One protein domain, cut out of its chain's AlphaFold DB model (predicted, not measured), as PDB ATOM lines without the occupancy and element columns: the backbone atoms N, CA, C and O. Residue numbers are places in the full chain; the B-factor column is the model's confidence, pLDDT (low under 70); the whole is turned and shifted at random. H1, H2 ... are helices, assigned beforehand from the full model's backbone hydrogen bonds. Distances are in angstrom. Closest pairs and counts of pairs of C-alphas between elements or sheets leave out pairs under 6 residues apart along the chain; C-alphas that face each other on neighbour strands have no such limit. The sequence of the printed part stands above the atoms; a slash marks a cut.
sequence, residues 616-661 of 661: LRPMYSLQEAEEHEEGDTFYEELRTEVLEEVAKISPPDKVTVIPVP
ATOM      1  N   LEU A 616      -6.580 -37.979  29.389       71.69
ATOM      2  CA  LEU A 616      -5.135 -37.881  29.580       71.69
ATOM      3  C   LEU A 616      -4.416 -38.853  28.631       71.69
ATOM      4  O   LEU A 616      -4.998 -39.835  28.170       71.69
ATOM      5  N   ARG A 617      -3.141 -38.582  28.331       76.38
ATOM      6  CA  ARG A 617      -2.270 -39.605  27.734       76.38
ATOM      7  C   ARG A 617      -2.005 -40.704  28.776       76.38
ATOM      8  O   ARG A 617      -2.007 -40.377  29.964       76.38
ATOM      9  N   PRO A 618      -1.748 -41.959  28.365       72.56
ATOM     10  CA  PRO A 618      -1.241 -42.970  29.290       72.56
ATOM     11  C   PRO A 618       0.044 -42.450  29.951       72.56
ATOM     12  O   PRO A 618       0.937 -41.959  29.258       72.56
ATOM     13  N   MET A 619       0.090 -42.497  31.284       75.81
ATOM     14  CA  MET A 619       1.256 -42.080  32.087       75.81
ATOM     15  C   MET A 619       2.142 -43.273  32.486       75.81
ATOM     16  O   MET A 619       3.270 -43.084  32.922       75.81
ATOM     17  N   TYR A 620       1.615 -44.478  32.283       85.12
ATOM     18  CA  TYR A 620       2.142 -45.798  32.613       85.12
ATOM     19  C   TYR A 620       2.067 -46.679  31.356       85.12
ATOM     20  O   TYR A 620       1.345 -46.355  30.402       85.12
ATOM     21  N   SER A 621       2.829 -47.769  31.319       86.94
ATOM     22  CA  SER A 621       2.821 -48.693  30.179       86.94
ATOM     23  C   SER A 621       1.598 -49.621  30.192       86.94
ATOM     24  O   SER A 621       0.924 -49.781  31.208       86.94
ATOM     25  N   LEU A 622       1.288 -50.244  29.048       82.38
ATOM     26  CA  LEU A 622       0.170 -51.191  28.969       82.38
ATOM     27  C   LEU A 622       0.475 -52.484  29.749       82.38
ATOM     28  O   LEU A 622      -0.395 -52.965  30.459       82.38
ATOM     29  N   GLN A 623       1.722 -52.967  29.705       86.69
ATOM     30  CA  GLN A 623       2.178 -54.140  30.469       86.69
ATOM     31  C   GLN A 623       2.085 -53.910  31.986       86.69
ATOM     32  O   GLN A 623       1.576 -54.748  32.716       86.69
ATOM     33  N   GLU A 624       2.498 -52.732  32.451       88.12
ATOM     34  CA  GLU A 624       2.380 -52.300  33.852       88.12
ATOM     35  C   GLU A 624       0.916 -52.234  34.321       88.12
ATOM     36  O   GLU A 624       0.620 -52.583  35.456       88.12
ATOM     37  N   ALA A 625      -0.026 -51.870  33.443       86.88
ATOM     38  CA  ALA A 625      -1.457 -51.945  33.753       86.88
ATOM     39  C   ALA A 625      -2.016 -53.384  33.747       86.88
ATOM     40  O   ALA A 625      -2.958 -53.662  34.488       86.88
ATOM     41  N   GLU A 626      -1.458 -54.287  32.930       88.81
ATOM     42  CA  GLU A 626      -1.822 -55.713  32.876       88.81
ATOM     43  C   GLU A 626      -1.295 -56.515  34.085       88.81
ATOM     44  O   GLU A 626      -1.894 -57.527  34.447       88.81
ATOM     45  N   GLU A 627      -0.211 -56.074  34.734       93.12
ATOM     46  CA  GLU A 627       0.340 -56.715  35.942       93.12
ATOM     47  C   GLU A 627      -0.498 -56.466  37.217       93.12
ATOM     48  O   GLU A 627      -0.329 -57.184  38.205       93.12
ATOM     49  N   HIS A 628      -1.434 -55.506  37.198       93.25
ATOM     50  CA  HIS A 628      -2.252 -55.107  38.351       93.25
ATOM     51  C   HIS A 628      -3.754 -55.412  38.158       93.25
ATOM     52  O   HIS A 628      -4.381 -54.960  37.199       93.25
ATOM     53  N   GLU A 629      -4.371 -56.131  39.108       89.38
ATOM     54  CA  GLU A 629      -5.811 -56.460  39.079       89.38
ATOM     55  C   GLU A 629      -6.716 -55.246  39.408       89.38
ATOM     56  O   GLU A 629      -6.300 -54.279  40.055       89.38
ATOM     57  N   GLU A 630      -7.996 -55.286  39.000       83.31
ATOM     58  CA  GLU A 630      -8.956 -54.202  39.277       83.31
ATOM     59  C   GLU A 630      -9.220 -54.058  40.789       83.31
ATOM     60  O   GLU A 630     -10.011 -54.791  41.384       83.31
ATOM     61  N   GLY A 631      -8.578 -53.060  41.399       84.38
ATOM     62  CA  GLY A 631      -8.645 -52.781  42.837       84.38
ATOM     63  C   GLY A 631      -7.297 -52.824  43.558       84.38
ATOM     64  O   GLY A 631      -7.266 -52.553  44.759       84.38
ATOM     65  N   ASP A 632      -6.200 -53.129  42.857       93.31
ATOM     66  CA  ASP A 632      -4.844 -53.037  43.408       93.31
ATOM     67  C   ASP A 632      -4.440 -51.581  43.737       93.31
ATOM     68  O   ASP A 632      -4.979 -50.620  43.173       93.31
ATOM     69  N   THR A 633      -3.472 -51.401  44.642       94.00
ATOM     70  CA  THR A 633      -3.026 -50.088  45.138       94.00
ATOM     71  C   THR A 633      -2.524 -49.179  44.023       94.00
ATOM     72  O   THR A 633      -2.768 -47.977  44.087       94.00
ATOM     73  N   PHE A 634      -1.932 -49.749  42.967       93.81
ATOM     74  CA  PHE A 634      -1.561 -49.055  41.728       93.81
ATOM     75  C   PHE A 634      -2.685 -48.148  41.198       93.81
ATOM     76  O   PHE A 634      -2.463 -46.975  40.899       93.81
ATOM     77  N   TYR A 635      -3.926 -48.644  41.158       91.62
ATOM     78  CA  TYR A 635      -5.058 -47.879  40.635       91.62
ATOM     79  C   TYR A 635      -5.554 -46.779  41.586       91.62
ATOM     80  O   TYR A 635      -6.143 -45.806  41.112       91.62
ATOM     81  N   GLU A 636      -5.322 -46.888  42.898       91.31
ATOM     82  CA  GLU A 636      -5.647 -45.837  43.878       91.31
ATOM     83  C   GLU A 636      -4.537 -44.778  43.992       91.31
ATOM     84  O   GLU A 636      -4.830 -43.585  44.113       91.31
ATOM     85  N   GLU A 637      -3.269 -45.172  43.858       89.69
ATOM     86  CA  GLU A 637      -2.141 -44.243  43.733       89.69
ATOM     87  C   GLU A 637      -2.259 -43.429  42.437       89.69
ATOM     88  O   GLU A 637      -2.240 -42.199  42.489       89.69
ATOM     89  N   LEU A 638      -2.558 -44.076  41.304       90.12
ATOM     90  CA  LEU A 638      -2.852 -43.404  40.034       90.12
ATOM     91  C   LEU A 638      -4.067 -42.460  40.127       90.12
ATOM     92  O   LEU A 638      -4.034 -41.348  39.596       90.12
ATOM     93  N   ARG A 639      -5.152 -42.866  40.810       89.31
ATOM     94  CA  ARG A 639      -6.297 -41.970  41.084       89.31
ATOM     95  C   ARG A 639      -5.852 -40.742  41.870       89.31
ATOM     96  O   ARG A 639      -6.322 -39.646  41.572       89.31
ATOM     97  N   THR A 640      -4.954 -40.918  42.835       90.25
ATOM     98  CA  THR A 640      -4.428 -39.841  43.680       90.25
ATOM     99  C   THR A 640      -3.527 -38.894  42.884       90.25
ATOM    100  O   THR A 640      -3.767 -37.691  42.912       90.25
ATOM    101  N   GLU A 641      -2.578 -39.401  42.094       88.94
ATOM    102  CA  GLU A 641      -1.712 -38.577  41.234       88.94
ATOM    103  C   GLU A 641      -2.526 -37.771  40.208       88.94
ATOM    104  O   GLU A 641      -2.347 -36.558  40.072       88.94
ATOM    105  N   VAL A 642      -3.491 -38.410  39.534       88.00
ATOM    106  CA  VAL A 642      -4.389 -37.735  38.583       88.00
ATOM    107  C   VAL A 642      -5.258 -36.683  39.282       88.00
ATOM    108  O   VAL A 642      -5.488 -35.610  38.719       88.00
ATOM    109  N   LEU A 643      -5.726 -36.940  40.509       88.00
ATOM    110  CA  LEU A 643      -6.430 -35.939  41.315       88.00
ATOM    111  C   LEU A 643      -5.518 -34.755  41.668       88.00
ATOM    112  O   LEU A 643      -5.957 -33.614  41.536       88.00
ATOM    113  N   GLU A 644      -4.270 -34.999  42.075       88.56
ATOM    114  CA  GLU A 644      -3.314 -33.949  42.438       88.56
ATOM    115  C   GLU A 644      -2.884 -33.095  41.238       88.56
ATOM    116  O   GLU A 644      -2.902 -31.867  41.339       88.56
ATOM    117  N   GLU A 645      -2.546 -33.691  40.089       85.12
ATOM    118  CA  GLU A 645      -2.206 -32.934  38.875       85.12
ATOM    119  C   GLU A 645      -3.394 -32.119  38.353       85.12
ATOM    120  O   GLU A 645      -3.258 -30.924  38.072       85.12
ATOM    121  N   VAL A 646      -4.592 -32.712  38.278       83.75
ATOM    122  CA  VAL A 646      -5.778 -31.979  37.813       83.75
ATOM    123  C   VAL A 646      -6.140 -30.856  38.794       83.75
ATOM    124  O   VAL A 646      -6.430 -29.744  38.350       83.75
ATOM    125  N   ALA A 647      -6.017 -31.071  40.111       86.44
ATOM    126  CA  ALA A 647      -6.279 -30.051  41.128       86.44
ATOM    127  C   ALA A 647      -5.351 -28.820  41.052       86.44
ATOM    128  O   ALA A 647      -5.766 -27.738  41.476       86.44
ATOM    129  N   LYS A 648      -4.147 -28.924  40.462       87.19
ATOM    130  CA  LYS A 648      -3.279 -27.756  40.174       87.19
ATOM    131  C   LYS A 648      -3.893 -26.806  39.136       87.19
ATOM    132  O   LYS A 648      -3.512 -25.637  39.085       87.19
ATOM    133  N   ILE A 649      -4.830 -27.293  38.319       84.88
ATOM    134  CA  ILE A 649      -5.535 -26.536  37.273       84.88
ATOM    135  C   ILE A 649      -6.962 -26.187  37.725       84.88
ATOM    136  O   ILE A 649      -7.373 -25.030  37.641       84.88
ATOM    137  N   SER A 650      -7.725 -27.180  38.189       81.00
ATOM    138  CA  SER A 650      -9.089 -27.042  38.713       81.00
ATOM    139  C   SER A 650      -9.473 -28.299  39.502       81.00
ATOM    140  O   SER A 650      -9.231 -29.395  39.003       81.00
ATOM    141  N   PRO A 651     -10.141 -28.204  40.667       78.50
ATOM    142  CA  PRO A 651     -10.659 -29.389  41.350       78.50
ATOM    143  C   PRO A 651     -11.656 -30.147  40.442       78.50
ATOM    144  O   PRO A 651     -12.573 -29.512  39.912       78.50
ATOM    145  N   PRO A 652     -11.494 -31.468  40.231       82.25
ATOM    146  CA  PRO A 652     -12.415 -32.269  39.424       82.25
ATOM    147  C   PRO A 652     -13.570 -32.845  40.262       82.25
ATOM    148  O   PRO A 652     -13.353 -33.340  41.365       82.25
ATOM    149  N   ASP A 653     -14.790 -32.863  39.713       77.62
ATOM    150  CA  ASP A 653     -15.975 -33.422  40.399       77.62
ATOM    151  C   ASP A 653     -15.895 -34.948  40.606       77.62
ATOM    152  O   ASP A 653     -16.424 -35.483  41.581       77.62
ATOM    153  N   LYS A 654     -15.282 -35.667  39.655       82.50
ATOM    154  CA  LYS A 654     -15.081 -37.122  39.698       82.50
ATOM    155  C   LYS A 654     -13.958 -37.540  38.745       82.50
ATOM    156  O   LYS A 654     -14.025 -37.242  37.556       82.50
ATOM    157  N   VAL A 655     -13.005 -38.328  39.241       80.94
ATOM    158  CA  VAL A 655     -12.089 -39.131  38.413       80.94
ATOM    159  C   VAL A 655     -12.665 -40.544  38.273       80.94
ATOM    160  O   VAL A 655     -13.296 -41.068  39.189       80.94
ATOM    161  N   THR A 656     -12.535 -41.151  37.095       79.75
ATOM    162  CA  THR A 656     -12.892 -42.557  36.849       79.75
ATOM    163  C   THR A 656     -11.785 -43.156  35.998       79.75
ATOM    164  O   THR A 656     -11.636 -42.762  34.844       79.75
ATOM    165  N   VAL A 657     -11.000 -44.069  36.571       78.12
ATOM    166  CA  VAL A 657     -10.071 -44.893  35.789       78.12
ATOM    167  C   VAL A 657     -10.900 -45.925  35.031       78.12
ATOM    168  O   VAL A 657     -11.822 -46.507  35.601       78.12
ATOM    169  N   ILE A 658     -10.594 -46.109  33.751       74.56
ATOM    170  CA  ILE A 658     -11.185 -47.143  32.904       74.56
ATOM    171  C   ILE A 658     -10.060 -48.154  32.651       74.56
ATOM    172  O   ILE A 658      -9.095 -47.769  31.986       74.56
ATOM    173  N   PRO A 659     -10.123 -49.386  33.192       68.12
ATOM    174  CA  PRO A 659      -9.164 -50.424  32.830       68.12
ATOM    175  C   PRO A 659      -9.305 -50.759  31.341       68.12
ATOM    176  O   PRO A 659     -10.402 -50.683  30.776       68.12
ATOM    177  N   VAL A 660      -8.189 -51.095  30.696       59.75
ATOM    178  CA  VAL A 660      -8.186 -51.574  29.307       59.75
ATOM    179  C   VAL A 660      -8.551 -53.070  29.328       59.75
ATOM    180  O   VAL A 660      -7.976 -53.785  30.146       59.75
ATOM    181  N   PRO A 661      -9.528 -53.526  28.519       52.44
ATOM    182  CA  PRO A 661      -9.997 -54.916  28.501       52.44
ATOM    183  C   PRO A 661      -9.241 -55.819  27.513       52.44
ATOM    184  O   PRO A 661      -8.673 -55.279  26.535       52.44
TER     185      PRO A 661
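This is residues 616 to 661 of the 661 residues of the protein "Splicing factor U2AF-associated protein, related, putative" of Eimeria acervulina (UniProt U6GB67). One long helix, H2, makes the length of this domain, with the single-turn helix H1 near its first end and the tail after H2, residues 648 to 661, folding back along it. Residues 616 to 621 lead into H1. The printed part has 46 residues with two named helices, H1 then H2, and no named strand; the class is all helix, though the helices hold 20 of the 46 residues, under half. It is only just compact, close to loose, with a radius of gyration of the C-alphas of 11.2 A, and elongated, spanning 31 by 19 by 16 A.

Look first at H1, residues 622 to 626, then pass the short link of 6 residues to H2, residues 633 to 647. The two helices are apart, but only just, with their closest C-alphas 8.5 A from each other. In both H1 and H2 every O i to N i+4 pair is within hydrogen-bond range.

Find C-alpha 622 at (0.170, -51.191, 28.969); from there H1 runs 6.3 A to C-alpha 626. Next find C-alpha 633 at (-3.026, -50.088, 45.138), where H2 begins; it runs 20.7 A, mostly along y, to C-alpha 647 at (-6.279, -30.051, 41.128). Then read the tail's y values, from -27.042 at C-alpha 650 back to -54.916 at C-alpha 661.

The two C-alphas farthest apart are those of Glu 627 and Ser 650, 31.3 A. The printed part has no cut and ends at Pro 661, the chain's last residue. The B-factor column gives a mean pLDDT of the printed part of 83.6, and the model's confidence is low, under 70, at residues 659 to 661.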